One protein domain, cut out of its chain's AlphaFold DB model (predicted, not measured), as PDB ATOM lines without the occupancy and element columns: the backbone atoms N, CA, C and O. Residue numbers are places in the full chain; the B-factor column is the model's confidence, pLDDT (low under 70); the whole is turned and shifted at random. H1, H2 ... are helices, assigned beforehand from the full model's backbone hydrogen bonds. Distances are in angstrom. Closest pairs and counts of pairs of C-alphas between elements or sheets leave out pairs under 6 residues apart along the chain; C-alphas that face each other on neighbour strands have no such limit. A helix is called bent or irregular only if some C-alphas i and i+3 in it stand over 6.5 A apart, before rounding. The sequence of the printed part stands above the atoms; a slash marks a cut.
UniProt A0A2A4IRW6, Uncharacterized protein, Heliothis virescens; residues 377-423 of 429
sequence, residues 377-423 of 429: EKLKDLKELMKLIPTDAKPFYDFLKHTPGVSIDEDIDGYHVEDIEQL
ATOM      1  N   GLU A 377     -44.394 -32.850  25.878       90.81
ATOM      2  CA  GLU A 377     -45.784 -33.306  25.876       90.81
ATOM      3  C   GLU A 377     -45.861 -34.833  25.856       90.81
ATOM      4  O   GLU A 377     -46.404 -35.419  26.790       90.81
ATOM      5  N   LYS A 378     -45.179 -35.504  24.914       91.38
ATOM      6  CA  LYS A 378     -45.144 -36.977  24.892       91.38
ATOM      7  C   LYS A 378     -44.531 -37.574  26.146       91.38
ATOM      8  O   LYS A 378     -44.987 -38.615  26.613       91.38
ATOM      9  N   LEU A 379     -43.493 -36.950  26.708       92.62
ATOM     10  CA  LEU A 379     -42.912 -37.440  27.957       92.62
ATOM     11  C   LEU A 379     -43.905 -37.313  29.122       92.62
ATOM     12  O   LEU A 379     -43.945 -38.196  29.980       92.62
ATOM     13  N   LYS A 380     -44.698 -36.236  29.168       93.81
ATOM     14  CA  LYS A 380     -45.759 -36.059  30.166       93.81
ATOM     15  C   LYS A 380     -46.833 -37.137  30.017       93.81
ATOM     16  O   LYS A 380     -47.161 -37.777  31.016       93.81
ATOM     17  N   ASP A 381     -47.299 -37.386  28.798       94.25
ATOM     18  CA  ASP A 381     -48.310 -38.412  28.520       94.25
ATOM     19  C   ASP A 381     -47.797 -39.814  28.869       94.25
ATOM     20  O   ASP A 381     -48.480 -40.590  29.539       94.25
ATOM     21  N   LEU A 382     -46.547 -40.130  28.515       92.81
ATOM     22  CA  LEU A 382     -45.916 -41.397  28.888       92.81
ATOM     23  C   LEU A 382     -45.818 -41.554  30.405       92.81
ATOM     24  O   LEU A 382     -46.144 -42.621  30.921       92.81
ATOM     25  N   LYS A 383     -45.435 -40.500  31.134       93.00
ATOM     26  CA  LYS A 383     -45.414 -40.516  32.606       93.00
ATOM     27  C   LYS A 383     -46.799 -40.733  33.201       93.00
ATOM     28  O   LYS A 383     -46.914 -41.428  34.208       93.00
ATOM     29  N   GLU A 384     -47.847 -40.182  32.595       95.69
ATOM     30  CA  GLU A 384     -49.211 -40.465  33.031       95.69
ATOM     31  C   GLU A 384     -49.585 -41.934  32.785       95.69
ATOM     32  O   GLU A 384     -50.163 -42.573  33.667       95.69
ATOM     33  N   LEU A 385     -49.203 -42.499  31.637       94.06
ATOM     34  CA  LEU A 385     -49.431 -43.909  31.310       94.06
ATOM     35  C   LEU A 385     -48.605 -44.873  32.177       94.06
ATOM     36  O   LEU A 385     -49.039 -46.005  32.394       94.06
ATOM     37  N   MET A 386     -47.475 -44.443  32.754       94.25
ATOM     38  CA  MET A 386     -46.654 -45.272  33.654       94.25
ATOM     39  C   MET A 386     -47.418 -45.786  34.885       94.25
ATOM     40  O   MET A 386     -46.983 -46.765  35.498       94.25
ATOM     41  N   LYS A 387     -48.560 -45.186  35.255       95.06
ATOM     42  CA  LYS A 387     -49.437 -45.714  36.321       95.06
ATOM     43  C   LYS A 387     -50.086 -47.055  35.956       95.06
ATOM     44  O   LYS A 387     -50.379 -47.842  36.848       95.06
ATOM     45  N   LEU A 388     -50.268 -47.322  34.660       94.31
ATOM     46  CA  LEU A 388     -50.841 -48.563  34.124       94.31
ATOM     47  C   LEU A 388     -49.783 -49.657  33.901       94.31
ATOM     48  O   LEU A 388     -50.124 -50.805  33.620       94.31
ATOM     49  N   ILE A 389     -48.499 -49.306  33.998       92.81
ATOM     50  CA  ILE A 389     -47.379 -50.211  33.744       92.81
ATOM     51  C   ILE A 389     -46.964 -50.892  35.063       92.81
ATOM     52  O   ILE A 389     -46.761 -50.200  36.070       92.81
ATOM     53  N   PRO A 390     -46.793 -52.228  35.082       94.56
ATOM     54  CA  PRO A 390     -46.282 -52.960  36.235       94.56
ATOM     55  C   PRO A 390     -44.939 -52.418  36.731       94.56
ATOM     56  O   PRO A 390     -44.085 -52.010  35.945       94.56
ATOM     57  N   THR A 391     -44.739 -52.425  38.050       95.19
ATOM     58  CA  THR A 391     -43.576 -51.815  38.715       95.19
ATOM     59  C   THR A 391     -42.234 -52.377  38.260       95.19
ATOM     60  O   THR A 391     -41.270 -51.632  38.148       95.19
ATOM     61  N   ASP A 392     -42.178 -53.662  37.947       94.44
ATOM     62  CA  ASP A 392     -40.989 -54.362  37.463       94.44
ATOM     63  C   ASP A 392     -40.625 -54.024  36.006       94.44
ATOM     64  O   ASP A 392     -39.475 -54.205  35.616       94.44
ATOM     65  N   ALA A 393     -41.559 -53.482  35.215       94.81
ATOM     66  CA  ALA A 393     -41.285 -52.964  33.873       94.81
ATOM     67  C   ALA A 393     -40.966 -51.458  33.852       94.81
ATOM     68  O   ALA A 393     -40.488 -50.951  32.840       94.81
ATOM     69  N   LYS A 394     -41.187 -50.726  34.953       93.75
ATOM     70  CA  LYS A 394     -40.900 -49.281  35.031       93.75
ATOM     71  C   LYS A 394     -39.429 -48.906  34.792       93.75
ATOM     72  O   LYS A 394     -39.241 -47.922  34.084       93.75
ATOM     73  N   PRO A 395     -38.410 -49.675  35.244       94.06
ATOM     74  CA  PRO A 395     -37.004 -49.337  34.997       94.06
ATOM     75  C   PRO A 395     -36.650 -49.201  33.515       94.06
ATOM     76  O   PRO A 395     -35.757 -48.441  33.148       94.06
ATOM     77  N   PHE A 396     -37.373 -49.910  32.643       90.75
ATOM     78  CA  PHE A 396     -37.230 -49.742  31.202       90.75
ATOM     79  C   PHE A 396     -37.618 -48.323  30.767       90.75
ATOM     80  O   PHE A 396     -36.984 -47.757  29.903       90.75
ATOM     81  N   TYR A 397     -38.600 -47.667  31.368       90.81
ATOM     82  CA  TYR A 397     -39.013 -46.328  30.931       90.81
ATOM     83  C   TYR A 397     -38.173 -45.196  31.541       90.81
ATOM     84  O   TYR A 397     -38.253 -44.059  31.077       90.81
ATOM     85  N   ASP A 398     -37.305 -45.496  32.508       88.50
ATOM     86  CA  ASP A 398     -36.448 -44.495  33.156       88.50
ATOM     87  C   ASP A 398     -35.360 -43.948  32.214       88.50
ATOM     88  O   ASP A 398     -34.848 -42.844  32.420       88.50
ATOM     89  N   PHE A 399     -35.026 -44.672  31.135       84.50
ATOM     90  CA  PHE A 399     -34.094 -44.168  30.120       84.50
ATOM     91  C   PHE A 399     -34.709 -43.101  29.203       84.50
ATOM     92  O   PHE A 399     -33.976 -42.496  28.415       84.50
ATOM     93  N   LEU A 400     -36.026 -42.859  29.275       86.44
ATOM     94  CA  LEU A 400     -36.699 -41.842  28.471       86.44
ATOM     95  C   LEU A 400     -36.283 -40.443  28.930       86.44
ATOM     96  O   LEU A 400     -36.831 -39.861  29.867       86.44
ATOM     97  N   LYS A 401     -35.284 -39.886  28.244       80.81
ATOM     98  CA  LYS A 401     -34.749 -38.555  28.523       80.81
ATOM     99  C   LYS A 401     -35.409 -37.514  27.625       80.81
ATOM    100  O   LYS A 401     -35.502 -37.677  26.407       80.81
ATOM    101  N   HIS A 402     -35.818 -36.409  28.235       83.31
ATOM    102  CA  HIS A 402     -36.051 -35.162  27.518       83.31
ATOM    103  C   HIS A 402     -34.736 -34.384  27.450       83.31
ATOM    104  O   HIS A 402     -34.013 -34.300  28.445       83.31
ATOM    105  N   THR A 403     -34.434 -33.808  26.288       77.75
ATOM    106  CA  THR A 403     -33.299 -32.898  26.130       77.75
ATOM    107  C   THR A 403     -33.802 -31.473  26.355       77.75
ATOM    108  O   THR A 403     -34.499 -30.953  25.482       77.75
ATOM    109  N   PRO A 404     -33.490 -30.833  27.499       78.69
ATOM    110  CA  PRO A 404     -33.975 -29.487  27.778       78.69
ATOM    111  C   PRO A 404     -33.468 -28.502  26.720       78.69
ATOM    112  O   PRO A 404     -32.281 -28.480  26.399       78.69
ATOM    113  N   GLY A 405     -34.376 -27.682  26.186       79.88
ATOM    114  CA  GLY A 405     -34.050 -26.608  25.242       79.88
ATOM    115  C   GLY A 405     -34.069 -26.988  23.760       79.88
ATOM    116  O   GLY A 405     -33.825 -26.119  22.927       79.88
ATOM    117  N   VAL A 406     -34.386 -28.237  23.406       78.62
ATOM    118  CA  VAL A 406     -34.644 -28.621  22.009       78.62
ATOM    119  C   VAL A 406     -36.155 -28.654  21.793       78.62
ATOM    120  O   VAL A 406     -36.824 -29.582  22.250       78.62
ATOM    121  N   SER A 407     -36.702 -27.641  21.115       80.19
ATOM    122  CA  SER A 407     -38.055 -27.719  20.560       80.19
ATOM    123  C   SER A 407     -38.019 -28.720  19.411       80.19
ATOM    124  O   SER A 407     -37.448 -28.464  18.352       80.19
ATOM    125  N   ILE A 408     -38.536 -29.915  19.667       82.75
ATOM    126  CA  ILE A 408     -38.736 -30.911  18.625       82.75
ATOM    127  C   ILE A 408     -40.098 -30.585  18.042       82.75
ATOM    128  O   ILE A 408     -41.103 -30.844  18.701       82.75
ATOM    129  N   ASP A 409     -40.108 -30.003  16.847       78.44
ATOM    130  CA  ASP A 409     -41.321 -29.934  16.043       78.44
ATOM    131  C   ASP A 409     -41.660 -31.375  15.686       78.44
ATOM    132  O   ASP A 409     -41.006 -32.030  14.866       78.44
ATOM    133  N   GLU A 410     -42.583 -31.940  16.450       74.06
ATOM    134  CA  GLU A 410     -43.105 -33.248  16.143       74.06
ATOM    135  C   GLU A 410     -43.963 -33.083  14.907       74.06
ATOM    136  O   GLU A 410     -44.901 -32.293  14.900       74.06
ATOM    137  N   ASP A 411     -43.612 -33.829  13.867       68.56
ATOM    138  CA  ASP A 411     -44.408 -33.983  12.657       68.56
ATOM    139  C   ASP A 411     -45.679 -34.770  13.040       68.56
ATOM    140  O   ASP A 411     -45.802 -35.975  12.811       68.56
ATOM    141  N   ILE A 412     -46.552 -34.119  13.817       58.03
ATOM    142  CA  ILE A 412     -47.830 -34.640  14.314       58.03
ATOM    143  C   ILE A 412     -48.788 -34.814  13.134       58.03
ATOM    144  O   ILE A 412     -49.591 -35.743  13.133       58.03
ATOM    145  N   ASP A 413     -48.589 -34.034  12.075       54.75
ATOM    146  CA  ASP A 413     -49.394 -34.053  10.864       54.75
ATOM    147  C   ASP A 413     -48.704 -34.838   9.747       54.75
ATOM    148  O   ASP A 413     -48.641 -34.408   8.599       54.75
ATOM    149  N   GLY A 414     -48.241 -36.055  10.066       52.34
ATOM    150  CA  GLY A 414     -47.697 -37.013   9.093       52.34
ATOM    151  C   GLY A 414     -48.622 -37.336   7.904       52.34
ATOM    152  O   GLY A 414     -48.223 -38.093   7.028       52.34
ATOM    153  N   TYR A 415     -49.824 -36.760   7.868       50.75
ATOM    154  CA  TYR A 415     -50.606 -36.441   6.681       50.75
ATOM    155  C   TYR A 415     -51.391 -35.150   6.972       50.75
ATOM    156  O   TYR A 415     -52.458 -35.218   7.587       50.75
ATOM    157  N   HIS A 416     -50.917 -33.979   6.533       53.25
ATOM    158  CA  HIS A 416     -51.810 -32.827   6.397       53.25
ATOM    159  C   HIS A 416     -52.883 -33.215   5.377       53.25
ATOM    160  O   HIS A 416     -52.625 -33.319   4.180       53.25
ATOM    161  N   VAL A 417     -54.097 -33.480   5.862       57.31
ATOM    162  CA  VAL A 417     -55.269 -33.810   5.030       57.31
ATOM    163  C   VAL A 417     -55.499 -32.734   3.957       57.31
ATOM    164  O   VAL A 417     -55.955 -33.038   2.858       57.31
ATOM    165  N   GLU A 418     -55.089 -31.501   4.249       61.88
ATOM    166  CA  GLU A 418     -55.156 -30.338   3.362       61.88
ATOM    167  C   GLU A 418     -54.338 -30.515   2.065       61.88
ATOM    168  O   GLU A 418     -54.757 -30.033   1.011       61.88
ATOM    169  N   ASP A 419     -53.243 -31.286   2.088       59.75
ATOM    170  CA  ASP A 419     -52.425 -31.556   0.894       59.75
ATOM    171  C   ASP A 419     -53.063 -32.602  -0.044       59.75
ATOM    172  O   ASP A 419     -52.685 -32.713  -1.214       59.75
ATOM    173  N   ILE A 420     -54.046 -33.375   0.436       60.91
ATOM    174  CA  ILE A 420     -54.770 -34.365  -0.379       60.91
ATOM    175  C   ILE A 420     -55.901 -33.699  -1.175       60.91
ATOM    176  O   ILE A 420     -56.156 -34.095  -2.314       60.91
ATOM    177  N   GLU A 421     -56.561 -32.675  -0.627       63.81
ATOM    178  CA  GLU A 421     -57.692 -32.023  -1.305       63.81
ATOM    179  C   GLU A 421     -57.254 -31.198  -2.527       63.81
ATOM    180  O   GLU A 421     -57.943 -31.217  -3.552       63.81
ATOM    181  N   GLN A 422     -56.065 -30.582  -2.503       59.06
ATOM    182  CA  GLN A 422     -55.578 -29.759  -3.623       59.06
ATOM    183  C   GLN A 422     -55.192 -30.556  -4.882       59.06
ATOM    184  O   GLN A 422     -55.143 -29.990  -5.971       59.06
ATOM    185  N   LEU A 423     -54.967 -31.871  -4.788       58.91
ATOM    186  CA  LEU A 423     -54.625 -32.695  -5.958       58.91
ATOM    187  C   LEU A 423     -55.842 -33.111  -6.803       58.91
ATOM    188  O   LEU A 423     -55.662 -33.687  -7.876       58.91
TER     189      LEU A 423
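AT A GLANCE: This is residues 377 to 423 of the 429 residues of an uncharacterized protein of Heliothis virescens (UniProt A0A2A4IRW6). Two helices, H1 and H2, lie near each other and run opposite ways at one end, and from them a long arm with no named element loops out and away to a short last helix, H3, at the far end. Residues 403 to 409 and 411 to 423 stand free, the latter with H3 in residues 418 to 423. The printed part has 47 residues with three named helices, H1, H2 and H3 in that order, and no named strand; its class is all helix. It is extended, with a radius of gyration of the C-alphas of 16.3 A, and its flat outline spans 50 by 26 by 14 A.

HOW THE PARTS SIT: H1, residues 377 to 388, and H2, residues 391 to 397, are close but not clearly touching; their closest C-alphas, those of Met 386 and Lys 394, are 7.1 A apart. They run opposite ways at a shallow tilt of 16 degrees. H3, residues 418 to 423, is apart from both. O i to N i+4 pairs within hydrogen-bond range number 6 of 8 in H1, 0 of 3 in H2 and 0 of 2 in H3; O i to N i+3 pairs within range number 3 of 4 in H2 and 0 of 3 in H3.

IN THESE COORDINATES: H1 begins at C-alpha 377, (-45.784, -33.306, 25.876), and is 18.1 A long; it is neither bent nor irregular, but only just, with C-alphas 384 and 387 6.2 A apart. H2 measures 10.6 A from C-alpha 391 at (-43.576, -51.815, 38.715) and is only just irregular, with C-alphas 392 and 395 6.9 A apart. H3 measures 9.6 A and ends at C-alpha 423, (-54.625, -32.695, -5.958).

THE WHOLE: The two C-alphas farthest apart, those of Asp 392 and Leu 423, are 50.4 A apart. The printed part has no cut. The link from H1 to H2 is tight, and that from H2 to H3, 20 residues, is long. The mean pLDDT of the printed part is 80.4; residues 411 to 423 are under 70.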